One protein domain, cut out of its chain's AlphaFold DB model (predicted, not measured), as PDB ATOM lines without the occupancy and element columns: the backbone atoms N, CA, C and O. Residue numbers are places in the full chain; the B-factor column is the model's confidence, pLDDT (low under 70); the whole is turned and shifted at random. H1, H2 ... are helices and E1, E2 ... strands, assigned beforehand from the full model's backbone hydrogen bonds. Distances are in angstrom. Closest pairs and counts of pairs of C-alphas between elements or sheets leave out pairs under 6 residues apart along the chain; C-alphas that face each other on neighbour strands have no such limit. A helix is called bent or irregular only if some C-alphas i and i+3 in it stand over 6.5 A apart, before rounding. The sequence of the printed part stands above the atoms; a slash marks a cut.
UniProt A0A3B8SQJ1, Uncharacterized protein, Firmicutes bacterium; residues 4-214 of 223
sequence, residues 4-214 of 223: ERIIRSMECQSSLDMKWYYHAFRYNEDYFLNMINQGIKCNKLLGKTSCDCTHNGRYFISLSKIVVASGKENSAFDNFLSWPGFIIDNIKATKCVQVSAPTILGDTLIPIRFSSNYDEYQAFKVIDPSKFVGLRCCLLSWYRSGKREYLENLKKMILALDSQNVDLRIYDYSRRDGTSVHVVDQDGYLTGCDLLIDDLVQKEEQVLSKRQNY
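AT A GLANCE: This is residues 4 to 214 of the 223 residues of an uncharacterized protein of Firmicutes bacterium (UniProt A0A3B8SQJ1). A strongly twisted sheet of six strands, E1 E9 E8 E7 E4 E2, runs through the body, with helices H1, H4, H5 and H6 gathered near its E1 to E7 part and a small three-stranded sheet, E3 E6 E5, next to its edge strand E2. The long helix H6 runs out of the helix group, and its residues 205 to 214 stick out; two long unnamed stretches, residues 39 to 59 and 96 to 119, lie at the small sheet's end. The printed part has 211 residues, with six named helices and nine named strands in the order H1 E1 E2 H2 E3 H3 E4 E5 E6 E7 H4 H5 E8 E9 H6. The six-stranded sheet is mixed, the small one antiparallel, and the class is mixed, helices and strands. The whole is compact, with a radius of gyration of the C-alphas of 18.5 A and spans of 56 by 45 by 36 A.

IN THESE COORDINATES: H1, residues 4 to 9, begins at C-alpha 4, (45.672, -3.849, 79.492). E1 is residues 11 to 15 and E2 residues 21 to 24. H2, residues 29 to 38, is 13.9 A long. E3 is residues 60 to 64, H3 residues 76 to 79, E4 residues 85 to 88, E5 residues 93 to 95 and E6 residues 120 to 124. E7, residues 132 to 137, is 14.5 A long and begins at C-alpha 132, (29.239, -21.205, 94.809). H4 is residues 139 to 144; H5, residues 148 to 163, is 23.0 A long. E8, residues 169 to 177, is 18.9 A long and bends by 84 degrees at residue 174. E9 is residues 180 to 184. H6, residues 186 to 214, is 41.5 A long and ends at C-alpha 214, (33.016, 15.845, 61.177); it is irregular, with C-alphas 191 and 194 7.0 A apart, and has a kink of 37 degrees near residue 193.

HOW THE PARTS SIT: In the large sheet E1 and E9 are antiparallel, with N 14 and O 181 2.8 A apart. The hairpin E8 and E9 has N 172 and O 182 at 2.8 A. E7 and E8 are parallel, with N 171 and O 135 at 2.8 A; with H4 and H5 between them they make a strand-helix-strand unit, two parallel neighbour strands joined through helices, with a right-handed crossover. E4 is antiparallel to E7, with N 87 and O 134 at 2.8 A, and to E2, with N 88 and O 21 at 2.8 A. H4 lies over E8 at a height over the sheet of 8.6 A and only just stands up from it, rising 42 degrees. H5, the hub, only grazes this sheet. H5 touches H6 at a shallow tilt of 19 degrees, opposite ways, closest at the C-alphas of Lys 155 and Leu 190, 6.2 A. H4 and H5 form a helical hairpin, closest at the C-alphas of Trp 142 and Tyr 150, 6.8 A. H2 touches residues 156 to 161 of H5 at a steep tilt of 40 degrees, closest at the C-alphas of Leu 33 and Ala 160, 7.2 A. H1 touches residues 188 to 196 of H6, closest at the C-alphas of Ile 6 and Gly 192, 6.8 A. In the small sheet E3 and E6 have N 61 and O 123 at 2.8 A, and the hairpin E5 and E6 has N 122 and O 94 at 2.8 A. The closest C-alphas of E2 and E3, Tyr 22 and Ser 64, are 5.0 A apart. H3 only grazes both sheets. Every O i to N i+4 pair is within hydrogen-bond range in H1, H2, H4 and H5, and 23 of 25 are in H6; H3 is too short for such a pair.

THE WHOLE: The C-alphas farthest apart, Ile 110 and Asn 213, are 60.6 A from each other. The printed part has no cut. The links H2 to E3, E3 to H3 and E5 to E6 are long. The mean pLDDT of the printed part is 89.8; residues 49 to 55, 69 to 73, 100 to 104 and 106 are under 70.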
ATOM      1  N   GLU A   4      45.355  -2.422  79.514       91.56
ATOM      2  CA  GLU A   4      45.672  -3.849  79.492       91.56
ATOM      3  C   GLU A   4      46.768  -4.165  80.512       91.56
ATOM      4  O   GLU A   4      46.696  -5.182  81.200       91.56
ATOM      5  N   ARG A   5      47.744  -3.263  80.676       93.19
ATOM      6  CA  ARG A   5      48.746  -3.369  81.742       93.19
ATOM      7  C   ARG A   5      48.119  -3.286  83.136       93.19
ATOM      8  O   ARG A   5      48.519  -4.059  83.999       93.19
ATOM      9  N   ILE A   6      47.138  -2.403  83.348       94.00
ATOM     10  CA  ILE A   6      46.401  -2.309  84.625       94.00
ATOM     11  C   ILE A   6      45.668  -3.623  84.913       94.00
ATOM     12  O   ILE A   6      45.852  -4.205  85.978       94.00
ATOM     13  N   ILE A   7      44.919  -4.144  83.939       95.25
ATOM     14  CA  ILE A   7      44.202  -5.420  84.077       95.25
ATOM     15  C   ILE A   7      45.166  -6.571  84.370       95.25
ATOM     16  O   ILE A   7      44.936  -7.361  85.277       95.25
ATOM     17  N   ARG A   8      46.301  -6.629  83.670       93.88
ATOM     18  CA  ARG A   8      47.338  -7.635  83.928       93.88
ATOM     19  C   ARG A   8      47.954  -7.534  85.320       93.88
ATOM     20  O   ARG A   8      48.365  -8.560  85.840       93.88
ATOM     21  N   SER A   9      48.040  -6.339  85.908       94.88
ATOM     22  CA  SER A   9      48.579  -6.181  87.265       94.88
ATOM     23  C   SER A   9      47.631  -6.639  88.376       94.88
ATOM     24  O   SER A   9      48.104  -6.876  89.479       94.88
ATOM     25  N   MET A  10      46.336  -6.795  88.088       95.56
ATOM     26  CA  MET A  10      45.314  -7.241  89.050       95.56
ATOM     27  C   MET A  10      44.821  -8.666  88.777       95.56
ATOM     28  O   MET A  10      43.758  -9.062  89.245       95.56
ATOM     29  N   GLU A  11      45.563  -9.440  87.991       94.69
ATOM     30  CA  GLU A  11      45.188 -10.799  87.621       94.69
ATOM     31  C   GLU A  11      46.372 -11.752  87.757       94.69
ATOM     32  O   GLU A  11      47.491 -11.452  87.338       94.69
ATOM     33  N   CYS A  12      46.111 -12.947  88.278       94.06
ATOM     34  CA  CYS A  12      47.072 -14.040  88.315       94.06
ATOM     35  C   CYS A  12      46.530 -15.253  87.555       94.06
ATOM     36  O   CYS A  12      45.329 -15.519  87.539       94.06
ATOM     37  N   GLN A  13      47.410 -15.989  86.877       93.94
ATOM     38  CA  GLN A  13      46.998 -17.179  86.138       93.94
ATOM     39  C   GLN A  13      46.525 -18.276  87.102       93.94
ATOM     40  O   GLN A  13      47.118 -18.496  88.156       93.94
ATOM     41  N   SER A  14      45.467 -18.985  86.717       94.06
ATOM     42  CA  SER A  14      44.881 -20.089  87.470       94.06
ATOM     43  C   SER A  14      44.319 -21.160  86.529       94.06
ATOM     44  O   SER A  14      44.245 -20.987  85.310       94.06
ATOM     45  N   SER A  15      43.919 -22.292  87.098       90.56
ATOM     46  CA  SER A  15      43.289 -23.396  86.378       90.56
ATOM     47  C   SER A  15      41.781 -23.396  86.587       90.56
ATOM     48  O   SER A  15      41.306 -23.256  87.715       90.56
ATOM     49  N   LEU A  16      41.030 -23.630  85.515       87.56
ATOM     50  CA  LEU A  16      39.595 -23.889  85.600       87.56
ATOM     51  C   LEU A  16      39.323 -25.375  85.856       87.56
ATOM     52  O   LEU A  16      40.028 -26.238  85.329       87.56
ATOM     53  N   ASP A  17      38.260 -25.680  86.599       90.62
ATOM     54  CA  ASP A  17      37.745 -27.046  86.696       90.62
ATOM     55  C   ASP A  17      36.652 -27.271  85.641       90.62
ATOM     56  O   ASP A  17      35.610 -26.607  85.615       90.62
ATOM     57  N   MET A  18      36.869 -28.255  84.769       88.69
ATOM     58  CA  MET A  18      35.910 -28.662  83.738       88.69
ATOM     59  C   MET A  18      34.631 -29.286  84.318       88.69
ATOM     60  O   MET A  18      33.687 -29.560  83.576       88.69
ATOM     61  N   LYS A  19      34.573 -29.556  85.627       93.19
ATOM     62  CA  LYS A  19      33.376 -30.052  86.310       93.19
ATOM     63  C   LYS A  19      32.373 -28.950  86.628       93.19
ATOM     64  O   LYS A  19      31.185 -29.279  86.683       93.19
ATOM     65  N   TRP A  20      32.821 -27.699  86.743       96.81
ATOM     66  CA  TRP A  20      31.989 -26.563  87.129       96.81
ATOM     67  C   TRP A  20      30.823 -26.302  86.174       96.81
ATOM     68  O   TRP A  20      30.896 -26.518  84.960       96.81
ATOM     69  N   TYR A  21      29.750 -25.786  86.762       97.69
ATOM     70  CA  TYR A  21      28.595 -25.226  86.078       97.69
ATOM     71  C   TYR A  21      28.590 -23.707  86.221       97.69
ATOM     72  O   TYR A  21      29.159 -23.156  87.161       97.69
ATOM     73  N   TYR A  22      27.909 -23.032  85.302       97.00
ATOM     74  CA  TYR A  22      27.869 -21.577  85.244       97.00
ATOM     75  C   TYR A  22      26.434 -21.081  85.138       97.00
ATOM     76  O   TYR A  22      25.685 -21.517  84.257       97.00
ATOM     77  N   HIS A  23      26.071 -20.136  86.000       96.44
ATOM     78  CA  HIS A  23      24.789 -19.442  85.951       96.44
ATOM     79  C   HIS A  23      25.010 -17.953  85.686       96.44
ATOM     80  O   HIS A  23      25.409 -17.212  86.582       96.44
ATOM     81  N   ALA A  24      24.769 -17.521  84.449       94.69
ATOM     82  CA  ALA A  24      24.881 -16.119  84.063       94.69
ATOM     83  C   ALA A  24      23.664 -15.312  84.526       94.69
ATOM     84  O   ALA A  24      22.525 -15.768  84.389       94.69
ATOM     85  N   PHE A  25      23.897 -14.087  84.986       92.88
ATOM     86  CA  PHE A  25      22.846 -13.180  85.436       92.88
ATOM     87  C   PHE A  25      23.110 -11.746  84.974       92.88
ATOM     88  O   PHE A  25      24.231 -11.365  84.647       92.88
ATOM     89  N   ARG A  26      22.053 -10.930  84.941       91.62
ATOM     90  CA  ARG A  26      22.186  -9.474  84.811       91.62
ATOM     91  C   ARG A  26      22.277  -8.885  86.204       91.62
ATOM     92  O   ARG A  26      21.458  -9.229  87.054       91.62
ATOM     93  N   TYR A  27      23.263  -8.026  86.431       92.75
ATOM     94  CA  TYR A  27      23.446  -7.431  87.744       92.75
ATOM     95  C   TYR A  27      22.267  -6.520  88.101       92.75
ATOM     96  O   TYR A  27      21.892  -5.618  87.353       92.75
ATOM     97  N   ASN A  28      21.706  -6.787  89.269       93.88
ATOM     98  CA  ASN A  28      20.815  -5.931  90.026       93.88
ATOM     99  C   ASN A  28      21.168  -6.205  91.490       93.88
ATOM    100  O   ASN A  28      21.320  -7.369  91.860       93.88
ATOM    101  N   GLU A  29      21.351  -5.154  92.280       94.75
ATOM    102  CA  GLU A  29      21.906  -5.257  93.631       94.75
ATOM    103  C   GLU A  29      21.052  -6.145  94.543       94.75
ATOM    104  O   GLU A  29      21.559  -7.130  95.077       94.75
ATOM    105  N   ASP A  30      19.739  -5.906  94.606       94.62
ATOM    106  CA  ASP A  30      18.817  -6.719  95.406       94.62
ATOM    107  C   ASP A  30      18.816  -8.186  94.964       94.62
ATOM    108  O   ASP A  30      18.796  -9.106  95.785       94.62
ATOM    109  N   TYR A  31      18.833  -8.443  93.655       92.12
ATOM    110  CA  TYR A  31      18.885  -9.810  93.138       92.12
ATOM    111  C   TYR A  31      20.214 -10.490  93.447       92.12
ATOM    112  O   TYR A  31      20.215 -11.667  93.801       92.12
ATOM    113  N   PHE A  32      21.328  -9.771  93.342       96.50
ATOM    114  CA  PHE A  32      22.645 -10.295  93.671       96.50
ATOM    115  C   PHE A  32      22.746 -10.647  95.157       96.50
ATOM    116  O   PHE A  32      23.087 -11.786  95.477       96.50
ATOM    117  N   LEU A  33      22.343  -9.731  96.045       97.44
ATOM    118  CA  LEU A  33      22.289  -9.957  97.493       97.44
ATOM    119  C   LEU A  33      21.402 -11.157  97.847       97.44
ATOM    120  O   LEU A  33      21.789 -12.021  98.633       97.44
ATOM    121  N   ASN A  34      20.230 -11.272  97.218       95.56
ATOM    122  CA  ASN A  34      19.362 -12.432  97.413       95.56
ATOM    123  C   ASN A  34      20.013 -13.740  96.941       95.56
ATOM    124  O   ASN A  34      19.851 -14.763  97.605       95.56
ATOM    125  N   MET A  35      20.744 -13.728  95.821       97.00
ATOM    126  CA  MET A  35      21.432 -14.919  95.319       97.00
ATOM    127  C   MET A  35      22.550 -15.370  96.261       97.00
ATOM    128  O   MET A  35      22.593 -16.554  96.583       97.00
ATOM    129  N   ILE A  36      23.410 -14.464  96.738       97.88
ATOM    130  CA  ILE A  36      24.517 -14.835  97.639       97.88
ATOM    131  C   ILE A  36      24.031 -15.273  99.026       97.88
ATOM    132  O   ILE A  36      24.634 -16.158  99.620       97.88
ATOM    133  N   ASN A  37      22.904 -14.734  99.505       97.00
ATOM    134  CA  ASN A  37      22.380 -15.055 100.838       97.00
ATOM    135  C   ASN A  37      21.417 -16.252 100.856       97.00
ATOM    136  O   ASN A  37      21.358 -16.987 101.836       97.00
ATOM    137  N   GLN A  38      20.619 -16.445  99.802       96.75
ATOM    138  CA  GLN A  38      19.527 -17.435  99.784       96.75
ATOM    139  C   GLN A  38      19.633 -18.452  98.644       96.75
ATOM    140  O   GLN A  38      18.764 -19.318  98.506       96.75
ATOM    141  N   GLY A  39      20.659 -18.330  97.807       96.88
ATOM    142  CA  GLY A  39      20.887 -19.192  96.661       96.88
ATOM    143  C   GLY A  39      20.150 -18.738  95.405       96.88
ATOM    144  O   GLY A  39      19.281 -17.861  95.417       96.88
ATOM    145  N   ILE A  40      20.475 -19.376  94.283       96.12
ATOM    146  CA  ILE A  40      19.771 -19.152  93.016       96.12
ATOM    147  C   ILE A  40      18.474 -19.956  93.054       96.12
ATOM    148  O   ILE A  40      18.489 -21.138  93.388       96.12
ATOM    149  N   LYS A  41      17.351 -19.335  92.687       94.31
ATOM    150  CA  LYS A  41      16.014 -19.946  92.715       94.31
ATOM    151  C   LYS A  41      15.393 -19.989  91.315       94.31
ATOM    152  O   LYS A  41      15.639 -19.117  90.482       94.31
ATOM    153  N   CYS A  42      14.562 -20.996  91.050       91.38
ATOM    154  CA  CYS A  42      13.744 -21.065  89.838       91.38
ATOM    155  C   CYS A  42      12.592 -20.044  89.865       91.38
ATOM    156  O   CYS A  42      12.216 -19.542  90.927       91.38
ATOM    157  N   ASN A  43      11.971 -19.786  88.708       88.56
ATOM    158  CA  ASN A  43      10.955 -18.732  88.574       88.56
ATOM    159  C   ASN A  43       9.750 -18.934  89.504       88.56
ATOM    160  O   ASN A  43       9.256 -17.961  90.074       88.56
ATOM    161  N   LYS A  44       9.319 -20.184  89.741       90.12
ATOM    162  CA  LYS A  44       8.206 -20.477  90.659       90.12
ATOM    163  C   LYS A  44       8.472 -19.986  92.081       90.12
ATOM    164  O   LYS A  44       7.558 -19.481  92.721       90.12
ATOM    165  N   LEU A  45       9.696 -20.151  92.584       91.56
ATOM    166  CA  LEU A  45      10.061 -19.715  93.938       91.56
ATOM    167  C   LEU A  45      10.303 -18.207  94.028       91.56
ATOM    168  O   LEU A  45      10.257 -17.650  95.118       91.56
ATOM    169  N   LEU A  46      10.530 -17.557  92.888       88.56
ATOM    170  CA  LEU A  46      10.617 -16.103  92.772       88.56
ATOM    171  C   LEU A  46       9.243 -15.441  92.565       88.56
ATOM    172  O   LEU A  46       9.182 -14.233  92.373       88.56
ATOM    173  N   GLY A  47       8.149 -16.215  92.546       86.06
ATOM    174  CA  GLY A  47       6.804 -15.696  92.274       86.06
ATOM    175  C   GLY A  47       6.614 -15.180  90.843       86.06
ATOM    176  O   GLY A  47       5.653 -14.465  90.577       86.06
ATOM    177  N   LYS A  48       7.511 -15.534  89.913       80.81
ATOM    178  CA  LYS A  48       7.452 -15.096  88.514       80.81
ATOM    179  C   LYS A  48       6.545 -16.027  87.710       80.81
ATOM    180  O   LYS A  48       6.727 -17.246  87.715       80.81
ATOM    181  N   THR A  49       5.560 -15.447  87.031       63.25
ATOM    182  CA  THR A  49       4.524 -16.159  86.262       63.25
ATOM    183  C   THR A  49       4.963 -16.540  84.846       63.25
ATOM    184  O   THR A  49       4.378 -17.451  84.265       63.25
ATOM    185  N   SER A  50       6.021 -15.920  84.322       55.38
ATOM    186  CA  SER A  50       6.590 -16.166  82.991       55.38
ATOM    187  C   SER A  50       8.100 -15.890  82.966       55.38
ATOM    188  O   SER A  50       8.665 -15.398  83.944       55.38
ATOM    189  N   CYS A  51       8.755 -16.270  81.862       50.00
ATOM    190  CA  CYS A  51      10.198 -16.211  81.585       50.00
ATOM    191  C   CYS A  51      10.788 -14.782  81.520       50.00
ATOM    192  O   CYS A  51      11.502 -14.445  80.577       50.00
ATOM    193  N   ASP A  52      10.502 -13.931  82.503       39.56
ATOM    194  CA  ASP A  52      10.961 -12.546  82.504       39.56
ATOM    195  C   ASP A  52      12.396 -12.437  83.027       39.56
ATOM    196  O   ASP A  52      12.705 -12.696  84.197       39.56
ATOM    197  N   CYS A  53      13.269 -12.025  82.105       40.53
ATOM    198  CA  CYS A  53      14.646 -11.546  82.276       40.53
ATOM    199  C   CYS A  53      15.659 -12.499  82.934       40.53
ATOM    200  O   CYS A  53      16.847 -12.180  82.974       40.53
ATOM    201  N   THR A  54      15.231 -13.663  83.417       51.75
ATOM    202  CA  THR A  54      16.093 -14.697  83.992       51.75
ATOM    203  C   THR A  54      16.026 -15.943  83.130       51.75
ATOM    204  O   THR A  54      14.939 -16.441  82.860       51.75
ATOM    205  N   HIS A  55      17.178 -16.491  82.738       63.50
ATOM    206  CA  HIS A  55      17.266 -17.692  81.898       63.50
ATOM    207  C   HIS A  55      16.658 -18.955  82.527       63.50
ATOM    208  O   HIS A  55      16.661 -20.004  81.892       63.50
ATOM    209  N   ASN A  56      16.164 -18.884  83.763       76.31
ATOM    210  CA  ASN A  56      15.578 -19.998  84.494       76.31
ATOM    211  C   ASN A  56      14.210 -20.389  83.930       76.31
ATOM    212  O   ASN A  56      13.421 -19.545  83.506       76.31
ATOM    213  N   GLY A  57      13.917 -21.686  83.982       78.50
ATOM    214  CA  GLY A  57      12.576 -22.210  83.752       78.50
ATOM    215  C   GLY A  57      11.694 -22.086  84.997       78.50
ATOM    216  O   GLY A  57      12.140 -21.714  86.089       78.50
ATOM    217  N   ARG A  58      10.420 -22.473  84.861       85.94
ATOM    218  CA  ARG A  58       9.448 -22.444  85.964       85.94
ATOM    219  C   ARG A  58       9.921 -23.214  87.199       85.94
ATOM    220  O   ARG A  58       9.808 -22.715  88.315       85.94
ATOM    221  N   TYR A  59      10.458 -24.414  86.997       90.00
ATOM    222  CA  TYR A  59      10.869 -25.333  88.067       90.00
ATOM    223  C   TYR A  59      12.374 -25.561  88.159       90.00
ATOM    224  O   TYR A  59      12.848 -26.172  89.120       90.00
ATOM    225  N   PHE A  60      13.121 -25.053  87.186       91.38
ATOM    226  CA  PHE A  60      14.520 -25.382  86.990       91.38
ATOM    227  C   PHE A  60      15.363 -24.129  86.808       91.38
ATOM    228  O   PHE A  60      14.916 -23.135  86.240       91.38
ATOM    229  N   ILE A  61      16.592 -24.200  87.294       93.00
ATOM    230  CA  ILE A  61      17.615 -23.176  87.132       93.00
ATOM    231  C   ILE A  61      18.474 -23.571  85.945       93.00
ATOM    232  O   ILE A  61      18.941 -24.709  85.884       93.00
ATOM    233  N   SER A  62      18.670 -22.645  85.017       92.50
ATOM    234  CA  SER A  62      19.437 -22.891  83.801       92.50
ATOM    235  C   SER A  62      20.919 -22.721  84.064       92.50
ATOM    236  O   SER A  62      21.351 -21.752  84.692       92.50
ATOM    237  N   LEU A  63      21.694 -23.680  83.581       95.69
ATOM    238  CA  LEU A  63      23.130 -23.756  83.777       95.69
ATOM    239  C   LEU A  63      23.801 -23.986  82.433       95.69
ATOM    240  O   LEU A  63      23.270 -24.690  81.582       95.69
ATOM    241  N   SER A  64      24.995 -23.449  82.269       95.25
ATOM    242  CA  SER A  64      25.891 -23.808  81.170       95.25
ATOM    243  C   SER A  64      27.122 -24.516  81.722       95.25
ATOM    244  O   SER A  64      27.395 -24.459  82.924       95.25
ATOM    245  N   LYS A  65      27.854 -25.219  80.865       93.88
ATOM    246  CA  LYS A  65      29.087 -25.915  81.235       93.88
ATOM    247  C   LYS A  65      30.104 -25.767  80.117       93.88
ATOM    248  O   LYS A  65      29.751 -25.906  78.958       93.88
ATOM    249  N   ILE A  66      31.371 -25.541  80.446       91.25
ATOM    250  CA  ILE A  66      32.420 -25.576  79.423       91.25
ATOM    251  C   ILE A  66      32.583 -27.023  78.964       91.25
ATOM    252  O   ILE A  66      32.746 -27.938  79.769       91.25
ATOM    253  N   VAL A  67      32.537 -27.232  77.657       85.00
ATOM    254  CA  VAL A  67      32.653 -28.545  77.028       85.00
ATOM    255  C   VAL A  67      33.592 -28.426  75.840       85.00
ATOM    256  O   VAL A  67      33.505 -27.492  75.050       85.00
ATOM    257  N   VAL A  68      34.502 -29.386  75.712       72.56
ATOM    258  CA  VAL A  68      35.393 -29.475  74.555       72.56
ATOM    259  C   VAL A  68      34.584 -30.098  73.421       72.56
ATOM    260  O   VAL A  68      34.481 -31.319  73.331       72.56
ATOM    261  N   ALA A  69      33.917 -29.280  72.610       61.56
ATOM    262  CA  ALA A  69      33.202 -29.767  71.438       61.56
ATOM    263  C   ALA A  69      33.908 -29.313  70.162       61.56
ATOM    264  O   ALA A  69      33.870 -28.145  69.786       61.56
ATOM    265  N   SER A  70      34.515 -30.267  69.462       52.25
ATOM    266  CA  SER A  70      34.924 -30.088  68.076       52.25
ATOM    267  C   SER A  70      33.673 -29.979  67.196       52.25
ATOM    268  O   SER A  70      32.913 -30.943  67.082       52.25
ATOM    269  N   GLY A  71      33.450 -28.814  66.585       56.41
ATOM    270  CA  GLY A  71      32.493 -28.649  65.484       56.41
ATOM    271  C   GLY A  71      31.010 -28.541  65.855       56.41
ATOM    272  O   GLY A  71      30.171 -28.814  65.002       56.41
ATOM    273  N   LYS A  72      30.653 -28.167  67.094       61.25
ATOM    274  CA  LYS A  72      29.254 -27.877  67.457       61.25
ATOM    275  C   LYS A  72      29.003 -26.378  67.532       61.25
ATOM    276  O   LYS A  72      29.608 -25.681  68.341       61.25
ATOM    277  N   GLU A  73      28.076 -25.914  66.709       67.94
ATOM    278  CA  GLU A  73      27.567 -24.546  66.731       67.94
ATOM    279  C   GLU A  73      26.593 -24.384  67.923       67.94
ATOM    280  O   GLU A  73      25.838 -25.306  68.238       67.94
ATOM    281  N   ASN A  74      26.618 -23.222  68.592       82.75
ATOM    282  CA  ASN A  74      25.746 -22.790  69.710       82.75
ATOM    283  C   ASN A  74      26.063 -23.325  71.128       82.75
ATOM    284  O   ASN A  74      25.455 -24.284  71.610       82.75
ATOM    285  N   SER A  75      26.967 -22.634  71.836       89.12
ATOM    286  CA  SER A  75      27.232 -22.812  73.276       89.12
ATOM    287  C   SER A  75      26.497 -21.753  74.107       89.12
ATOM    288  O   SER A  75      26.686 -20.553  73.910       89.12
ATOM    289  N   ALA A  76      25.709 -22.187  75.091       91.25
ATOM    290  CA  ALA A  76      25.123 -21.325  76.111       91.25
ATOM    291  C   ALA A  76      26.213 -20.624  76.929       91.25
ATOM    292  O   ALA A  76      26.075 -19.441  77.239       91.25
ATOM    293  N   PHE A  77      27.297 -21.328  77.274       92.06
ATOM    294  CA  PHE A  77      28.401 -20.735  78.024       92.06
ATOM    295  C   PHE A  77      28.999 -19.536  77.279       92.06
ATOM    296  O   PHE A  77      29.112 -18.464  77.879       92.06
ATOM    297  N   ASP A  78      29.333 -19.712  75.996       90.31
ATOM    298  CA  ASP A  78      29.939 -18.665  75.168       90.31
ATOM    299  C   ASP A  78      28.933 -17.533  74.872       90.31
ATOM    300  O   ASP A  78      29.282 -16.357  74.981       90.31
ATOM    301  N   ASN A  79      27.657 -17.859  74.613       89.00
ATOM    302  CA  ASN A  79      26.586 -16.872  74.391       89.00
ATOM    303  C   ASN A  79      26.401 -15.915  75.578       89.00
ATOM    304  O   ASN A  79      26.104 -14.733  75.396       89.00
ATOM    305  N   PHE A  80      26.593 -16.415  76.798       89.38
ATOM    306  CA  PHE A  80      26.470 -15.620  78.018       89.38
ATOM    307  C   PHE A  80      27.813 -15.210  78.615       89.38
ATOM    308  O   PHE A  80      27.832 -14.697  79.731       89.38
ATOM    309  N   LEU A  81      28.928 -15.425  77.913       90.12
ATOM    310  CA  LEU A  81      30.267 -15.163  78.440       90.12
ATOM    311  C   LEU A  81      30.445 -13.699  78.859       90.12
ATOM    312  O   LEU A  81      31.045 -13.419  79.887       90.12
ATOM    313  N   SER A  82      29.837 -12.777  78.111       89.06
ATOM    314  CA  SER A  82      29.866 -11.342  78.412       89.06
ATOM    315  C   SER A  82      29.091 -10.937  79.671       89.06
ATOM    316  O   SER A  82      29.200  -9.788  80.086       89.06
ATOM    317  N   TRP A  83      28.289 -11.814  80.275       93.00
ATOM    318  CA  TRP A  83      27.544 -11.499  81.495       93.00
ATOM    319  C   TRP A  83      28.265 -12.072  82.716       93.00
ATOM    320  O   TRP A  83      28.815 -13.183  82.633       93.00
ATOM    321  N   PRO A  84      28.220 -11.373  83.866       95.19
ATOM    322  CA  PRO A  84      28.689 -11.961  85.106       95.19
ATOM    323  C   PRO A  84      27.903 -13.240  85.399       95.19
ATOM    324  O   PRO A  84      26.759 -13.421  84.963       95.19
ATOM    325  N   GLY A  85      28.530 -14.166  86.111       96.06
ATOM    326  CA  GLY A  85      27.873 -15.415  86.459       96.06
ATOM    327  C   GLY A  85      28.459 -16.070  87.689       96.06
ATOM    328  O   GLY A  85      29.631 -15.888  87.987       96.06
ATOM    329  N   PHE A  86      27.651 -16.863  88.381       97.94
ATOM    330  CA  PHE A  86      28.150 -17.740  89.433       97.94
ATOM    331  C   PHE A  86      28.826 -18.960  88.820       97.94
ATOM    332  O   PHE A  86      28.317 -19.541  87.856       97.94
ATOM    333  N   ILE A  87      29.947 -19.351  89.414       98.19
ATOM    334  CA  ILE A  87      30.611 -20.629  89.193       98.19
ATOM    335  C   ILE A  87      30.148 -21.566  90.302       98.19
ATOM    336  O   ILE A  87      30.212 -21.225  91.485       98.19
ATOM    337  N   ILE A  88      29.636 -22.725  89.909       98.38
ATOM    338  CA  ILE A  88      28.884 -23.620  90.780       98.38
ATOM    339  C   ILE A  88      29.489 -25.015  90.699       98.38
ATOM    340  O   ILE A  88      29.709 -25.539  89.604       98.38
ATOM    341  N   ASP A  89      29.697 -25.635  91.855       97.25
ATOM    342  CA  ASP A  89      30.241 -26.985  91.962       97.25
ATOM    343  C   ASP A  89      29.379 -27.890  92.858       97.25
ATOM    344  O   ASP A  89      28.534 -27.428  93.623       97.25
ATOM    345  N   ASN A  90      29.581 -29.207  92.758       95.62
ATOM    346  CA  ASN A  90      28.957 -30.216  93.621       95.62
ATOM    347  C   ASN A  90      27.420 -30.127  93.698       95.62
ATOM    348  O   ASN A  90      26.820 -30.225  94.779       95.62
ATOM    349  N   ILE A  91      26.784 -29.973  92.532       96.81
ATOM    350  CA  ILE A  91      25.328 -29.979  92.355       96.81
ATOM    351  C   ILE A  91      24.859 -31.153  91.495       96.81
ATOM    352  O   ILE A  91      25.568 -31.649  90.621       96.81
ATOM    353  N   LYS A  92      23.600 -31.555  91.693       95.75
ATOM    354  CA  LYS A  92      22.907 -32.454  90.769       95.75
ATOM    355  C   LYS A  92      22.306 -31.634  89.629       95.75
ATOM    356  O   LYS A  92      21.295 -30.959  89.821       95.75
ATOM    357  N   ALA A  93      22.911 -31.723  88.449       95.31
ATOM    358  CA  ALA A  93      22.415 -31.089  87.235       95.31
ATOM    359  C   ALA A  93      22.099 -32.134  86.158       95.31
ATOM    360  O   ALA A  93      22.860 -33.077  85.944       95.31
ATOM    361  N   THR A  94      20.984 -31.948  85.458       93.75
ATOM    362  CA  THR A  94      20.567 -32.797  84.336       93.75
ATOM    363  C   THR A  94      20.847 -32.065  83.032       93.75
ATOM    364  O   THR A  94      20.575 -30.870  82.926       93.75
ATOM    365  N   LYS A  95      21.389 -32.759  82.030       92.69
ATOM    366  CA  LYS A  95      21.605 -32.172  80.704       92.69
ATOM    367  C   LYS A  95      20.264 -31.910  80.013       92.69
ATOM    368  O   LYS A  95      19.367 -32.748  80.091       92.69
ATOM    369  N   CYS A  96      20.124 -30.768  79.345       89.06
ATOM    370  CA  CYS A  96      18.939 -30.488  78.536       89.06
ATOM    371  C   CYS A  96      18.922 -31.372  77.279       89.06
ATOM    372  O   CYS A  96      19.971 -31.782  76.775       89.06
ATOM    373  N   VAL A  97      17.728 -31.676  76.770       85.94
ATOM    374  CA  VAL A  97      17.582 -32.433  75.519       85.94
ATOM    375  C   VAL A  97      17.745 -31.493  74.323       85.94
ATOM    376  O   VAL A  97      17.236 -30.377  74.342       85.94
ATOM    377  N   GLN A  98      18.440 -31.948  73.278       78.19
ATOM    378  CA  GLN A  98      18.663 -31.172  72.044       78.19
ATOM    379  C   GLN A  98      17.586 -31.392  70.973       78.19
ATOM    380  O   GLN A  98      17.698 -30.890  69.859       78.19
ATOM    381  N   VAL A  99      16.553 -32.170  71.282       72.69
ATOM    382  CA  VAL A  99      15.425 -32.413  70.379       72.69
ATOM    383  C   VAL A  99      14.261 -31.580  70.870       72.69
ATOM    384  O   VAL A  99      14.012 -31.580  72.076       72.69
ATOM    385  N   SER A 100      13.572 -30.903  69.947       66.69
ATOM    386  CA  SER A 100      12.315 -30.194  70.204       66.69
ATOM    387  C   SER A 100      11.410 -31.060  71.081       66.69
ATOM    388  O   SER A 100      10.814 -32.037  70.624       66.69
ATOM    389  N   ALA A 101      11.386 -30.751  72.375       60.94
ATOM    390  CA  ALA A 101      10.465 -31.376  73.297       60.94
ATOM    391  C   ALA A 101       9.122 -30.662  73.128       60.94
ATOM    392  O   ALA A 101       9.110 -29.439  72.946       60.94
ATOM    393  N   PRO A 102       7.990 -31.378  73.216       63.22
ATOM    394  CA  PRO A 102       6.688 -30.738  73.253       63.22
ATOM    395  C   PRO A 102       6.696 -29.632  74.316       63.22
ATOM    396  O   PRO A 102       7.009 -29.895  75.481       63.22
ATOM    397  N   THR A 103       6.365 -28.400  73.924       62.75
ATOM    398  CA  THR A 103       6.358 -27.215  74.807       62.75
ATOM    399  C   THR A 103       5.566 -27.451  76.095       62.75
ATOM    400  O   THR A 103       5.924 -26.916  77.141       62.75
ATOM    401  N   ILE A 104       4.567 -28.341  76.044       67.38
ATOM    402  CA  ILE A 104       3.764 -28.808  77.182       67.38
ATOM    403  C   ILE A 104       4.584 -29.357  78.364       67.38
ATOM    404  O   ILE A 104       4.105 -29.307  79.493       67.38
ATOM    405  N   LEU A 105       5.802 -29.870  78.144       70.56
ATOM    406  CA  LEU A 105       6.645 -30.411  79.218       70.56
ATOM    407  C   LEU A 105       7.583 -29.370  79.843       70.56
ATOM    408  O   LEU A 105       8.056 -29.590  80.960       70.56
ATOM    409  N   GLY A 106       7.815 -28.234  79.173       67.62
ATOM    410  CA  GLY A 106       8.761 -27.203  79.617       67.62
ATOM    411  C   GLY A 106       8.391 -26.551  80.954       67.62
ATOM    412  O   GLY A 106       9.274 -26.135  81.706       67.62
ATOM    413  N   ASP A 107       7.098 -26.546  81.282       73.19
ATOM    414  CA  ASP A 107       6.541 -26.018  82.531       73.19
ATOM    415  C   ASP A 107       6.157 -27.110  83.531       73.19
ATOM    416  O   ASP A 107       5.347 -26.885  84.430       73.19
ATOM    417  N   THR A 108       6.718 -28.310  83.410       80.62
ATOM    418  CA  THR A 108       6.450 -29.400  84.355       80.62
ATOM    419  C   THR A 108       7.587 -29.559  85.361       80.62
ATOM    420  O   THR A 108       8.673 -29.006  85.214       80.62
ATOM    421  N   LEU A 109       7.338 -30.334  86.418       85.81
ATOM    422  CA  LEU A 109       8.379 -30.773  87.355       85.81
ATOM    423  C   LEU A 109       9.297 -31.853  86.754       85.81
ATOM    424  O   LEU A 109      10.251 -32.274  87.405       85.81
ATOM    425  N   ILE A 110       8.993 -32.327  85.545       85.25
ATOM    426  CA  ILE A 110       9.751 -33.368  84.864       85.25
ATOM    427  C   ILE A 110      10.982 -32.705  84.224       85.25
ATOM    428  O   ILE A 110      10.830 -31.712  83.515       85.25
ATOM    429  N   PRO A 111      12.205 -33.223  84.435       80.88
ATOM    430  CA  PRO A 111      13.444 -32.586  83.980       80.88
ATOM    431  C   PRO A 111      13.715 -32.793  82.478       80.88
ATOM    432  O   PRO A 111      14.845 -33.058  82.076       80.88
ATOM    433  N   ILE A 112      12.687 -32.671  81.637       77.69
ATOM    434  CA  ILE A 112      12.781 -32.749  80.175       77.69
ATOM    435  C   ILE A 112      12.630 -31.325  79.644       77.69
ATOM    436  O   ILE A 112      11.550 -30.898  79.243       77.69
ATOM    437  N   ARG A 113      13.727 -30.562  79.695       77.50
ATOM    438  CA  ARG A 113      13.790 -29.213  79.124       77.50
ATOM    439  C   ARG A 113      14.576 -29.258  77.827       77.50
ATOM    440  O   ARG A 113      15.673 -29.819  77.789       77.50
ATOM    441  N   PHE A 114      14.001 -28.668  76.789       82.69
ATOM    442  CA  PHE A 114      14.673 -28.477  75.516       82.69
ATOM    443  C   PHE A 114      15.638 -27.294  75.585       82.69
ATOM    444  O   PHE A 114      15.320 -26.259  76.171       82.69
ATOM    445  N   SER A 115      16.796 -27.450  74.949       85.00
ATOM    446  CA  SER A 115      17.684 -26.344  74.621       85.00
ATOM    447  C   SER A 115      18.301 -26.553  73.242       85.00
ATOM    448  O   SER A 115      18.677 -27.669  72.879       85.00
ATOM    449  N   SER A 116      18.442 -25.461  72.492       84.50
ATOM    450  CA  SER A 116      19.241 -25.423  71.267       84.50
ATOM    451  C   SER A 116      20.750 -25.473  71.542       84.50
ATOM    452  O   SER A 116      21.516 -25.819  70.644       84.50
ATOM    453  N   ASN A 117      21.187 -25.167  72.765       88.44
ATOM    454  CA  ASN A 117      22.590 -25.163  73.158       88.44
ATOM    455  C   ASN A 117      23.029 -26.552  73.645       88.44
ATOM    456  O   ASN A 117      22.352 -27.210  74.437       88.44
ATOM    457  N   TYR A 118      24.195 -27.017  73.195       89.50
ATOM    458  CA  TYR A 118      24.666 -28.388  73.461       89.50
ATOM    459  C   TYR A 118      25.278 -28.602  74.851       89.50
ATOM    460  O   TYR A 118      25.527 -29.744  75.271       89.50
ATOM    461  N   ASP A 119      25.539 -27.505  75.541       92.12
ATOM    462  CA  ASP A 119      26.223 -27.391  76.820       92.12
ATOM    463  C   ASP A 119      25.302 -26.873  77.933       92.12
ATOM    464  O   ASP A 119      25.774 -26.514  79.013       92.12
ATOM    465  N   GLU A 120      23.990 -26.850  77.680       92.44
ATOM    466  CA  GLU A 120      22.998 -26.403  78.646       92.44
ATOM    467  C   GLU A 120      22.524 -27.549  79.549       92.44
ATOM    468  O   GLU A 120      22.164 -28.652  79.124       92.44
ATOM    469  N   TYR A 121      22.505 -27.256  80.841       94.50
ATOM    470  CA  TYR A 121      22.092 -28.126  81.928       94.50
ATOM    471  C   TYR A 121      21.030 -27.417  82.762       94.50
ATOM    472  O   TYR A 121      20.714 -26.239  82.568       94.50
ATOM    473  N   GLN A 122      20.455 -28.150  83.704       93.31
ATOM    474  CA  GLN A 122      19.476 -27.610  84.622       93.31
ATOM    475  C   GLN A 122      19.581 -28.228  86.012       93.31
ATOM    476  O   GLN A 122      19.791 -29.434  86.146       93.31
ATOM    477  N   ALA A 123      19.395 -27.401  87.037       94.94
ATOM    478  CA  ALA A 123      19.279 -27.819  88.431       94.94
ATOM    479  C   ALA A 123      17.853 -27.591  88.938       94.94
ATOM    480  O   ALA A 123      17.153 -26.680  88.494       94.94
ATOM    481  N   PHE A 124      17.393 -28.431  89.861       94.06
ATOM    482  CA  PHE A 124      16.011 -28.379  90.325       94.06
ATOM    483  C   PHE A 124      15.819 -27.344  91.435       94.06
ATOM    484  O   PHE A 124      16.444 -27.447  92.484       94.06
ATOM    485  N   LYS A 125      14.879 -26.417  91.223       92.62
ATOM    486  CA  LYS A 125      14.351 -25.421  92.173       92.62
ATOM    487  C   LYS A 125      15.323 -24.426  92.807       92.62
ATOM    488  O   LYS A 125      15.054 -23.234  92.703       92.62
ATOM    489  N   VAL A 126      16.355 -24.883  93.510       96.19
ATOM    490  CA  VAL A 126      17.274 -24.043  94.292       96.19
ATOM    491  C   VAL A 126      18.697 -24.576  94.162       96.19
ATOM    492  O   VAL A 126      18.915 -25.784  94.231       96.19
ATOM    493  N   ILE A 127      19.660 -23.672  94.001       97.88
ATOM    494  CA  ILE A 127      21.084 -23.942  94.208       97.88
ATOM    495  C   ILE A 127      21.506 -23.174  95.452       97.88
ATOM    496  O   ILE A 127      21.404 -21.951  95.478       97.88
ATOM    497  N   ASP A 128      21.952 -23.908  96.464       97.94
ATOM    498  CA  ASP A 128      22.381 -23.359  97.748       97.94
ATOM    499  C   ASP A 128      23.670 -22.518  97.615       97.94
ATOM    500  O   ASP A 128      24.547 -22.911  96.836       97.94
ATOM    501  N   PRO A 129      23.827 -21.408  98.367       97.81
ATOM    502  CA  PRO A 129      25.042 -20.591  98.338       97.81
ATOM    503  C   PRO A 129      26.339 -21.357  98.610       97.81
ATOM    504  O   PRO A 129      27.362 -21.038  98.014       97.81
ATOM    505  N   SER A 130      26.303 -22.420  99.425       97.75
ATOM    506  CA  SER A 130      27.472 -23.277  99.700       97.75
ATOM    507  C   SER A 130      28.033 -23.986  98.463       97.75
ATOM    508  O   SER A 130      29.082 -24.627  98.525       97.75
ATOM    509  N   LYS A 131      27.317 -23.927  97.336       98.31
ATOM    510  CA  LYS A 131      27.732 -24.495  96.051       98.31
ATOM    511  C   LYS A 131      28.469 -23.496  95.172       98.31
ATOM    512  O   LYS A 131      28.983 -23.897  94.128       98.31
ATOM    513  N   PHE A 132      28.504 -22.221  95.547       98.44
ATOM    514  CA  PHE A 132      29.239 -21.205  94.809       98.44
ATOM    515  C   PHE A 132      30.724 -21.318  95.133       98.44
ATOM    516  O   PHE A 132      31.118 -21.343  96.293       98.44
ATOM    517  N   VAL A 133      31.547 -21.398  94.092       97.31
ATOM    518  CA  VAL A 133      33.016 -21.473  94.212       97.31
ATOM    519  C   VAL A 133      33.709 -20.248  93.617       97.31
ATOM    520  O   VAL A 133      34.924 -20.085  93.738       97.31
ATOM    521  N   GLY A 134      32.940 -19.376  92.963       98.06
ATOM    522  CA  GLY A 134      33.418 -18.092  92.484       98.06
ATOM    523  C   GLY A 134      32.403 -17.338  91.636       98.06
ATOM    524  O   GLY A 134      31.295 -17.810  91.369       98.06
ATOM    525  N   LEU A 135      32.827 -16.170  91.170       98.19
ATOM    526  CA  LEU A 135      32.176 -15.386  90.133       98.19
ATOM    527  C   LEU A 135      33.012 -15.417  88.858       98.19
ATOM    528  O   LEU A 135      34.237 -15.372  88.887       98.19
ATOM    529  N   ARG A 136      32.335 -15.453  87.721       96.50
ATOM    530  CA  ARG A 136      32.900 -15.275  86.389       96.50
ATOM    531  C   ARG A 136      32.732 -13.826  85.950       96.50
ATOM    532  O   ARG A 136      31.642 -13.268  86.082       96.50
ATOM    533  N   CYS A 137      33.762 -13.282  85.317       97.00
ATOM    534  CA  CYS A 137      33.744 -12.002  84.614       97.00
ATOM    535  C   CYS A 137      34.548 -12.071  83.300       97.00
ATOM    536  O   CYS A 137      35.178 -13.089  83.002       97.00
ATOM    537  N   CYS A 138      34.503 -10.990  82.514       95.69
ATOM    538  CA  CYS A 138      35.308 -10.811  81.304       95.69
ATOM    539  C   CYS A 138      35.905  -9.396  81.247       95.69
ATOM    540  O   CYS A 138      35.523  -8.594  80.395       95.69
ATOM    541  N   LEU A 139      36.827  -9.082  82.160       95.81
ATOM    542  CA  LEU A 139      37.377  -7.738  82.372       95.81
ATOM    543  C   LEU A 139      37.952  -7.090  81.113       95.81
ATOM    544  O   LEU A 139      37.504  -6.014  80.706       95.81
ATOM    545  N   LEU A 140      38.928  -7.738  80.473       95.31
ATOM    546  CA  LEU A 140      39.571  -7.197  79.277       95.31
ATOM    547  C   LEU A 140      38.587  -7.082  78.110       95.31
ATOM    548  O   LEU A 140      38.641  -6.103  77.363       95.31
ATOM    549  N   SER A 141      37.668  -8.040  77.959       94.94
ATOM    550  CA  SER A 141      36.630  -7.969  76.925       94.94
ATOM    551  C   SER A 141      35.656  -6.819  77.177       94.94
ATOM    552  O   SER A 141      35.366  -6.064  76.252       94.94
ATOM    553  N   TRP A 142      35.192  -6.634  78.417       96.50
ATOM    554  CA  TRP A 142      34.318  -5.522  78.794       96.50
ATOM    555  C   TRP A 142      34.984  -4.181  78.527       96.50
ATOM    556  O   TRP A 142      34.405  -3.335  77.847       96.50
ATOM    557  N   TYR A 143      36.228  -4.017  78.969       96.38
ATOM    558  CA  TYR A 143      36.987  -2.802  78.719       96.38
ATOM    559  C   TYR A 143      37.153  -2.527  77.213       96.38
ATOM    560  O   TYR A 143      36.801  -1.449  76.736       96.38
ATOM    561  N   ARG A 144      37.605  -3.511  76.422       94.62
ATOM    562  CA  ARG A 144      37.791  -3.342  74.965       94.62
ATOM    563  C   ARG A 144      36.488  -3.026  74.227       94.62
ATOM    564  O   ARG A 144      36.520  -2.338  73.212       94.62
ATOM    565  N   SER A 145      35.354  -3.517  74.722       94.12
ATOM    566  CA  SER A 145      34.024  -3.241  74.171       94.12
ATOM    567  C   SER A 145      33.362  -1.972  74.727       94.12
ATOM    568  O   SER A 145      32.198  -1.729  74.410       94.12
ATOM    569  N   GLY A 146      34.055  -1.179  75.552       94.44
ATOM    570  CA  GLY A 146      33.498   0.043  76.148       94.44
ATOM    571  C   GLY A 146      32.349  -0.223  77.124       94.44
ATOM    572  O   GLY A 146      31.448   0.591  77.278       94.44
ATOM    573  N   LYS A 147      32.331  -1.396  77.759       94.62
ATOM    574  CA  LYS A 147      31.260  -1.854  78.649       94.62
ATOM    575  C   LYS A 147      31.469  -1.375  80.083       94.62
ATOM    576  O   LYS A 147      31.642  -2.178  81.000       94.62
ATOM    577  N   ARG A 148      31.433  -0.051  80.260       95.38
ATOM    578  CA  ARG A 148      31.628   0.623  81.550       95.38
ATOM    579  C   ARG A 148      30.708   0.072  82.642       95.38
ATOM    580  O   ARG A 148      31.196  -0.221  83.731       95.38
ATOM    581  N   GLU A 149      29.423  -0.149  82.343       95.88
ATOM    582  CA  GLU A 149      28.464  -0.603  83.358       95.88
ATOM    583  C   GLU A 149      28.856  -1.944  84.001       95.88
ATOM    584  O   GLU A 149      28.586  -2.177  85.176       95.88
ATOM    585  N   TYR A 150      29.528  -2.832  83.263       96.69
ATOM    586  CA  TYR A 150      29.937  -4.132  83.791       96.69
ATOM    587  C   TYR A 150      31.135  -4.032  84.739       96.69
ATOM    588  O   TYR A 150      31.192  -4.788  85.708       96.69
ATOM    589  N   LEU A 151      32.049  -3.083  84.504       97.25
ATOM    590  CA  LEU A 151      33.160  -2.803  85.418       97.25
ATOM    591  C   LEU A 151      32.624  -2.231  86.741       97.25
ATOM    592  O   LEU A 151      32.895  -2.756  87.817       97.25
ATOM    593  N   GLU A 152      31.751  -1.225  86.659       97.62
ATOM    594  CA  GLU A 152      31.111  -0.638  87.842       97.62
ATOM    595  C   GLU A 152      30.301  -1.673  88.634       97.62
ATOM    596  O   GLU A 152      30.362  -1.717  89.864       97.62
ATOM    597  N   ASN A 153      29.563  -2.540  87.940       97.69
ATOM    598  CA  ASN A 153      28.798  -3.601  88.585       97.69
ATOM    599  C   ASN A 153      29.701  -4.639  89.262       97.69
ATOM    600  O   ASN A 153      29.341  -5.122  90.332       97.69
ATOM    601  N   LEU A 154      30.871  -4.969  88.700       98.12
ATOM    602  CA  LEU A 154      31.818  -5.864  89.369       98.12
ATOM    603  C   LEU A 154      32.377  -5.250  90.653       98.12
ATOM    604  O   LEU A 154      32.415  -5.942  91.668       98.12
ATOM    605  N   LYS A 155      32.712  -3.952  90.640       98.31
ATOM    606  CA  LYS A 155      33.114  -3.219  91.853       98.31
ATOM    607  C   LYS A 155      32.042  -3.340  92.941       98.31
ATOM    608  O   LYS A 155      32.353  -3.686  94.076       98.31
ATOM    609  N   LYS A 156      30.769  -3.135  92.583       98.38
ATOM    610  CA  LYS A 156      29.636  -3.282  93.515       98.38
ATOM    611  C   LYS A 156      29.461  -4.719  94.015       98.38
ATOM    612  O   LYS A 156      29.210  -4.908  95.197       98.38
ATOM    613  N   MET A 157      29.625  -5.724  93.149       98.62
ATOM    614  CA  MET A 157      29.562  -7.136  93.547       98.62
ATOM    615  C   MET A 157      30.649  -7.500  94.563       98.62
ATOM    616  O   MET A 157      30.333  -8.161  95.546       98.62
ATOM    617  N   ILE A 158      31.894  -7.050  94.360       98.50
ATOM    618  CA  ILE A 158      33.006  -7.269  95.305       98.50
ATOM    619  C   ILE A 158      32.676  -6.665  96.671       98.50
ATOM    620  O   ILE A 158      32.725  -7.358  97.682       98.50
ATOM    621  N   LEU A 159      32.266  -5.394  96.696       98.38
ATOM    622  CA  LEU A 159      31.911  -4.708  97.941       98.38
ATOM    623  C   LEU A 159      30.719  -5.372  98.648       98.38
ATOM    624  O   LEU A 159      30.690  -5.462  99.872       98.38
ATOM    625  N   ALA A 160      29.739  -5.866  97.889       98.31
ATOM    626  CA  ALA A 160      28.612  -6.600  98.445       98.31
ATOM    627  C   ALA A 160      29.052  -7.935  99.071       98.31
ATOM    628  O   ALA A 160      28.615  -8.235 100.180       98.31
ATOM    629  N   LEU A 161      29.926  -8.704  98.413       98.31
ATOM    630  CA  LEU A 161      30.493  -9.941  98.967       98.31
ATOM    631  C   LEU A 161      31.222  -9.686 100.292       98.31
ATOM    632  O   LEU A 161      30.925 -10.362 101.277       98.31
ATOM    633  N   ASP A 162      32.088  -8.671 100.332       97.81
ATOM    634  CA  ASP A 162      32.811  -8.260 101.541       97.81
ATOM    635  C   ASP A 162      31.843  -7.872 102.673       97.81
ATOM    636  O   ASP A 162      31.893  -8.425 103.772       97.81
ATOM    637  N   SER A 163      30.849  -7.027 102.376       98.00
ATOM    638  CA  SER A 163      29.851  -6.586 103.363       98.00
ATOM    639  C   SER A 163      29.001  -7.721 103.950       98.00
ATOM    640  O   SER A 163      28.502  -7.608 105.069       98.00
ATOM    641  N   GLN A 164      28.794  -8.799 103.186       97.62
ATOM    642  CA  GLN A 164      28.038  -9.979 103.610       97.62
ATOM    643  C   GLN A 164      28.950 -11.073 104.186       97.62
ATOM    644  O   GLN A 164      28.454 -12.138 104.553       97.62
ATOM    645  N   ASN A 165      30.262 -10.821 104.285       97.06
ATOM    646  CA  ASN A 165      31.276 -11.782 104.715       97.06
ATOM    647  C   ASN A 165      31.230 -13.089 103.894       97.06
ATOM    648  O   ASN A 165      31.277 -14.196 104.436       97.06
ATOM    649  N   VAL A 166      31.080 -12.953 102.573       97.44
ATOM    650  CA  VAL A 166      31.029 -14.066 101.620       97.44
ATOM    651  C   VAL A 166      32.333 -14.103 100.827       97.44
ATOM    652  O   VAL A 166      32.580 -13.248  99.983       97.44
ATOM    653  N   ASP A 167      33.146 -15.134 101.054       96.25
ATOM    654  CA  ASP A 167      34.392 -15.348 100.311       96.25
ATOM    655  C   ASP A 167      34.126 -16.107  99.000       96.25
ATOM    656  O   ASP A 167      33.911 -17.321  98.986       96.25
ATOM    657  N   LEU A 168      34.125 -15.380  97.879       97.56
ATOM    658  CA  LEU A 168      34.086 -15.952  96.535       97.56
ATOM    659  C   LEU A 168      35.204 -15.372  95.676       97.56
ATOM    660  O   LEU A 168      35.313 -14.162  95.498       97.56
ATOM    661  N   ARG A 169      35.985 -16.255  95.047       97.38
ATOM    662  CA  ARG A 169      37.002 -15.862  94.063       97.38
ATOM    663  C   ARG A 169      36.363 -15.316  92.793       97.38
ATOM    664  O   ARG A 169      35.320 -15.802  92.361       97.38
ATOM    665  N   ILE A 170      37.036 -14.379  92.136       98.19
ATOM    666  CA  ILE A 170      36.605 -13.827  90.850       98.19
ATOM    667  C   ILE A 170      37.540 -14.334  89.762       98.19
ATOM    668  O   ILE A 170      38.753 -14.200  89.873       98.19
ATOM    669  N   TYR A 171      36.971 -14.912  88.712       97.81
ATOM    670  CA  TYR A 171      37.697 -15.482  87.589       97.81
ATOM    671  C   TYR A 171      37.433 -14.660  86.324       97.81
ATOM    672  O   TYR A 171      36.278 -14.514  85.908       97.81
ATOM    673  N   ASP A 172      38.490 -14.144  85.699       97.00
ATOM    674  CA  ASP A 172      38.441 -13.499  84.388       97.00
ATOM    675  C   ASP A 172      38.599 -14.530  83.264       97.00
ATOM    676  O   ASP A 172      39.600 -15.249  83.152       97.00
ATOM    677  N   TYR A 173      37.587 -14.578  82.400       95.31
ATOM    678  CA  TYR A 173      37.532 -15.454  81.235       95.31
ATOM    679  C   TYR A 173      37.871 -14.735  79.926       95.31
ATOM    680  O   TYR A 173      37.831 -15.371  78.872       95.31
ATOM    681  N   SER A 174      38.246 -13.450  79.957       93.06
ATOM    682  CA  SER A 174      38.580 -12.687  78.740       93.06
ATOM    683  C   SER A 174      39.690 -13.326  77.904       93.06
ATOM    684  O   SER A 174      39.787 -13.092  76.700       93.06
ATOM    685  N   ARG A 175      40.561 -14.101  78.559       88.50
ATOM    686  CA  ARG A 175      41.750 -14.731  77.976       88.50
ATOM    687  C   ARG A 175      41.813 -16.227  78.285       88.50
ATOM    688  O   ARG A 175      42.897 -16.761  78.502       88.50
ATOM    689  N   ARG A 176      40.653 -16.892  78.362       87.81
ATOM    690  CA  ARG A 176      40.590 -18.350  78.540       87.81
ATOM    691  C   ARG A 176      41.320 -19.037  77.385       87.81
ATOM    692  O   ARG A 176      40.945 -18.841  76.232       87.81
ATOM    693  N   ASP A 177      42.267 -19.904  77.720       83.50
ATOM    694  CA  ASP A 177      42.945 -20.784  76.769       83.50
ATOM    695  C   ASP A 177      43.000 -22.208  77.331       83.50
ATOM    696  O   ASP A 177      43.566 -22.444  78.400       83.50
ATOM    697  N   GLY A 178      42.341 -23.152  76.656       84.44
ATOM    698  CA  GLY A 178      42.165 -24.516  77.153       84.44
ATOM    699  C   GLY A 178      41.578 -24.545  78.571       84.44
ATOM    700  O   GLY A 178      40.430 -24.152  78.780       84.44
ATOM    701  N   THR A 179      42.376 -25.016  79.535       85.38
ATOM    702  CA  THR A 179      42.037 -25.088  80.968       85.38
ATOM    703  C   THR A 179      42.604 -23.929  81.802       85.38
ATOM    704  O   THR A 179      42.559 -23.972  83.031       85.38
ATOM    705  N   SER A 180      43.153 -22.897  81.164       90.00
ATOM    706  CA  SER A 180      43.706 -21.717  81.828       90.00
ATOM    707  C   SER A 180      42.676 -20.592  81.913       90.00
ATOM    708  O   SER A 180      42.011 -20.267  80.928       90.00
ATOM    709  N   VAL A 181      42.593 -19.959  83.081       94.56
ATOM    710  CA  VAL A 181      41.827 -18.731  83.369       94.56
ATOM    711  C   VAL A 181      42.675 -17.806  84.238       94.56
ATOM    712  O   VAL A 181      43.781 -18.173  84.629       94.56
ATOM    713  N   HIS A 182      42.183 -16.610  84.543       96.31
ATOM    714  CA  HIS A 182      42.845 -15.717  85.490       96.31
ATOM    715  C   HIS A 182      41.960 -15.519  86.714       96.31
ATOM    716  O   HIS A 182      40.740 -15.505  86.590       96.31
ATOM    717  N   VAL A 183      42.559 -15.399  87.892       97.44
ATOM    718  CA  VAL A 183      41.878 -14.961  89.110       97.44
ATOM    719  C   VAL A 183      42.185 -13.487  89.306       97.44
ATOM    720  O   VAL A 183      43.335 -13.070  89.177       97.44
ATOM    721  N   VAL A 184      41.147 -12.712  89.591       97.94
ATOM    722  CA  VAL A 184      41.236 -11.277  89.841       97.94
ATOM    723  C   VAL A 184      41.594 -11.056  91.309       97.94
ATOM    724  O   VAL A 184      40.921 -11.579  92.201       97.94
ATOM    725  N   ASP A 185      42.638 -10.270  91.546       97.81
ATOM    726  CA  ASP A 185      42.927  -9.674  92.848       97.81
ATOM    727  C   ASP A 185      41.860  -8.613  93.144       97.81
ATOM    728  O   ASP A 185      41.758  -7.609  92.437       97.81
ATOM    729  N   GLN A 186      41.023  -8.861  94.151       98.00
ATOM    730  CA  GLN A 186      39.867  -8.014  94.441       98.00
ATOM    731  C   GLN A 186      40.292  -6.633  94.948       98.00
ATOM    732  O   GLN A 186      39.732  -5.638  94.495       98.00
ATOM    733  N   ASP A 187      41.322  -6.551  95.790       97.31
ATOM    734  CA  ASP A 187      41.839  -5.276  96.305       97.31
ATOM    735  C   ASP A 187      42.528  -4.479  95.192       97.31
ATOM    736  O   ASP A 187      42.298  -3.271  95.019       97.31
ATOM    737  N   GLY A 188      43.322  -5.179  94.374       97.00
ATOM    738  CA  GLY A 188      43.907  -4.632  93.154       97.00
ATOM    739  C   GLY A 188      42.837  -4.091  92.202       97.00
ATOM    740  O   GLY A 188      42.976  -2.984  91.675       97.00
ATOM    741  N   TYR A 189      41.727  -4.816  92.037       98.00
ATOM    742  CA  TYR A 189      40.594  -4.381  91.226       98.00
ATOM    743  C   TYR A 189      39.896  -3.151  91.804       98.00
ATOM    744  O   TYR A 189      39.662  -2.192  91.070       98.00
ATOM    745  N   LEU A 190      39.583  -3.134  93.103       97.12
ATOM    746  CA  LEU A 190      38.933  -1.990  93.751       97.12
ATOM    747  C   LEU A 190      39.764  -0.707  93.608       97.12
ATOM    748  O   LEU A 190      39.194   0.363  93.392       97.12
ATOM    749  N   THR A 191      41.093  -0.829  93.653       94.62
ATOM    750  CA  THR A 191      42.036   0.283  93.456       94.62
ATOM    751  C   THR A 191      42.148   0.700  91.984       94.62
ATOM    752  O   THR A 191      42.210   1.888  91.669       94.62
ATOM    753  N   GLY A 192      42.186  -0.266  91.060       95.25
ATOM    754  CA  GLY A 192      42.414  -0.024  89.631       95.25
ATOM    755  C   GLY A 192      41.160   0.301  88.810       95.25
ATOM    756  O   GLY A 192      41.278   0.866  87.723       95.25
ATOM    757  N   CYS A 193      39.964  -0.042  89.295       96.50
ATOM    758  CA  CYS A 193      38.716   0.064  88.535       96.50
ATOM    759  C   CYS A 193      38.397   1.504  88.116       96.50
ATOM    760  O   CYS A 193      37.973   1.726  86.981       96.50
ATOM    761  N   ASP A 194      38.625   2.481  88.994       94.88
ATOM    762  CA  ASP A 194      38.307   3.884  88.703       94.88
ATOM    763  C   ASP A 194      39.184   4.424  87.561       94.88
ATOM    764  O   ASP A 194      38.683   5.084  86.654       94.88
ATOM    765  N   LEU A 195      40.453   4.003  87.494       95.44
ATOM    766  CA  LEU A 195      41.352   4.339  86.383       95.44
ATOM    767  C   LEU A 195      40.860   3.781  85.038       95.44
ATOM    768  O   LEU A 195      41.003   4.428  84.000       95.44
ATOM    769  N   LEU A 196      40.291   2.569  85.040       96.25
ATOM    770  CA  LEU A 196      39.725   1.958  83.835       96.25
ATOM    771  C   LEU A 196      38.468   2.696  83.371       96.25
ATOM    772  O   LEU A 196      38.282   2.888  82.168       96.25
ATOM    773  N   ILE A 197      37.612   3.093  84.314       95.75
ATOM    774  CA  ILE A 197      36.386   3.846  84.033       95.75
ATOM    775  C   ILE A 197      36.733   5.220  83.455       95.75
ATOM    776  O   ILE A 197      36.190   5.584  82.411       95.75
ATOM    777  N   ASP A 198      37.668   5.943  84.069       94.94
ATOM    778  CA  ASP A 198      38.098   7.266  83.612       94.94
ATOM    779  C   ASP A 198      38.680   7.221  82.190       94.94
ATOM    780  O   ASP A 198      38.352   8.063  81.352       94.94
ATOM    781  N   ASP A 199      39.495   6.206  81.874       95.44
ATOM    782  CA  ASP A 199      40.033   6.021  80.521       95.44
ATOM    783  C   ASP A 199      38.923   5.751  79.487       95.44
ATOM    784  O   ASP A 199      38.973   6.285  78.374       95.44
ATOM    785  N   LEU A 200      37.887   4.974  79.841       95.44
ATOM    786  CA  LEU A 200      36.731   4.755  78.962       95.44
ATOM    787  C   LEU A 200      35.941   6.044  78.715       95.44
ATOM    788  O   LEU A 200      35.608   6.327  77.564       95.44
ATOM    789  N   VAL A 201      35.702   6.850  79.752       94.56
ATOM    790  CA  VAL A 201      35.006   8.143  79.626       94.56
ATOM    791  C   VAL A 201      35.767   9.079  78.688       94.56
ATOM    792  O   VAL A 201      35.192   9.606  77.736       94.56
ATOM    793  N   GLN A 202      37.083   9.212  78.873       93.81
ATOM    794  CA  GLN A 202      37.915  10.045  78.000       93.81
ATOM    795  C   GLN A 202      37.872   9.574  76.537       93.81
ATOM    796  O   GLN A 202      37.837  10.390  75.611       93.81
ATOM    797  N   LYS A 203      37.854   8.256  76.297       92.94
ATOM    798  CA  LYS A 203      37.721   7.696  74.943       92.94
ATOM    799  C   LYS A 203      36.367   8.015  74.315       92.94
ATOM    800  O   LYS A 203      36.323   8.359  73.132       92.94
ATOM    801  N   GLU A 204      35.283   7.923  75.077       91.94
ATOM    802  CA  GLU A 204      33.938   8.276  74.614       91.94
ATOM    803  C   GLU A 204      33.846   9.761  74.233       91.94
ATOM    804  O   GLU A 204      33.392  10.090  73.131       91.94
ATOM    805  N   GLU A 205      34.363  10.655  75.078       93.00
ATOM    806  CA  GLU A 205      34.403  12.100  74.826       93.00
ATOM    807  C   GLU A 205      35.197  12.447  73.558       93.00
ATOM    808  O   GLU A 205      34.740  13.227  72.715       93.00
ATOM    809  N   GLN A 206      36.358  11.815  73.355       92.06
ATOM    810  CA  GLN A 206      37.159  11.994  72.142       92.06
ATOM    811  C   GLN A 206      36.414  11.541  70.878       92.06
ATOM    812  O   GLN A 206      36.518  12.183  69.827       92.06
ATOM    813  N   VAL A 207      35.657  10.441  70.949       91.12
ATOM    814  CA  VAL A 207      34.837   9.960  69.827       91.12
ATOM    815  C   VAL A 207      33.696  10.935  69.529       91.12
ATOM    816  O   VAL A 207      33.441  11.229  68.356       91.12
ATOM    817  N   LEU A 208      33.035  11.474  70.556       90.56
ATOM    818  CA  LEU A 208      31.969  12.469  70.401       90.56
ATOM    819  C   LEU A 208      32.488  13.774  69.784       90.56
ATOM    820  O   LEU A 208      31.905  14.254  68.808       90.56
ATOM    821  N   SER A 209      33.623  14.282  70.266       90.56
ATOM    822  CA  SER A 209      34.314  15.455  69.711       90.56
ATOM    823  C   SER A 209      34.631  15.283  68.220       90.56
ATOM    824  O   SER A 209      34.287  16.130  67.389       90.56
ATOM    825  N   LYS A 210      35.214  14.138  67.833       89.62
ATOM    826  CA  LYS A 210      35.517  13.831  66.423       89.62
ATOM    827  C   LYS A 210      34.256  13.787  65.556       89.62
ATOM    828  O   LYS A 210      34.275  14.284  64.431       89.62
ATOM    829  N   ARG A 211      33.156  13.225  66.070       87.62
ATOM    830  CA  ARG A 211      31.866  13.168  65.358       87.62
ATOM    831  C   ARG A 211      31.247  14.551  65.162       87.62
ATOM    832  O   ARG A 211      30.714  14.812  64.086       87.62
ATOM    833  N   GLN A 212      31.322  15.428  66.163       85.75
ATOM    834  CA  GLN A 212      30.845  16.811  66.053       85.75
ATOM    835  C   GLN A 212      31.654  17.589  65.010       85.75
ATOM    836  O   GLN A 212      31.070  18.125  64.071       85.75
ATOM    837  N   ASN A 213      32.987  17.529  65.084       82.56
ATOM    838  CA  ASN A 213      33.876  18.173  64.112       82.56
ATOM    839  C   ASN A 213      33.638  17.687  62.673       82.56
ATOM    840  O   ASN A 213      33.696  18.474  61.729       82.56
ATOM    841  N   TYR A 214      33.346  16.396  62.490       81.31
ATOM    842  CA  TYR A 214      33.016  15.845  61.177       81.31
ATOM    843  C   TYR A 214      31.688  16.381  60.624       81.31
ATOM    844  O   TYR A 214      31.618  16.755  59.454       81.31
TER     845      TYR A 214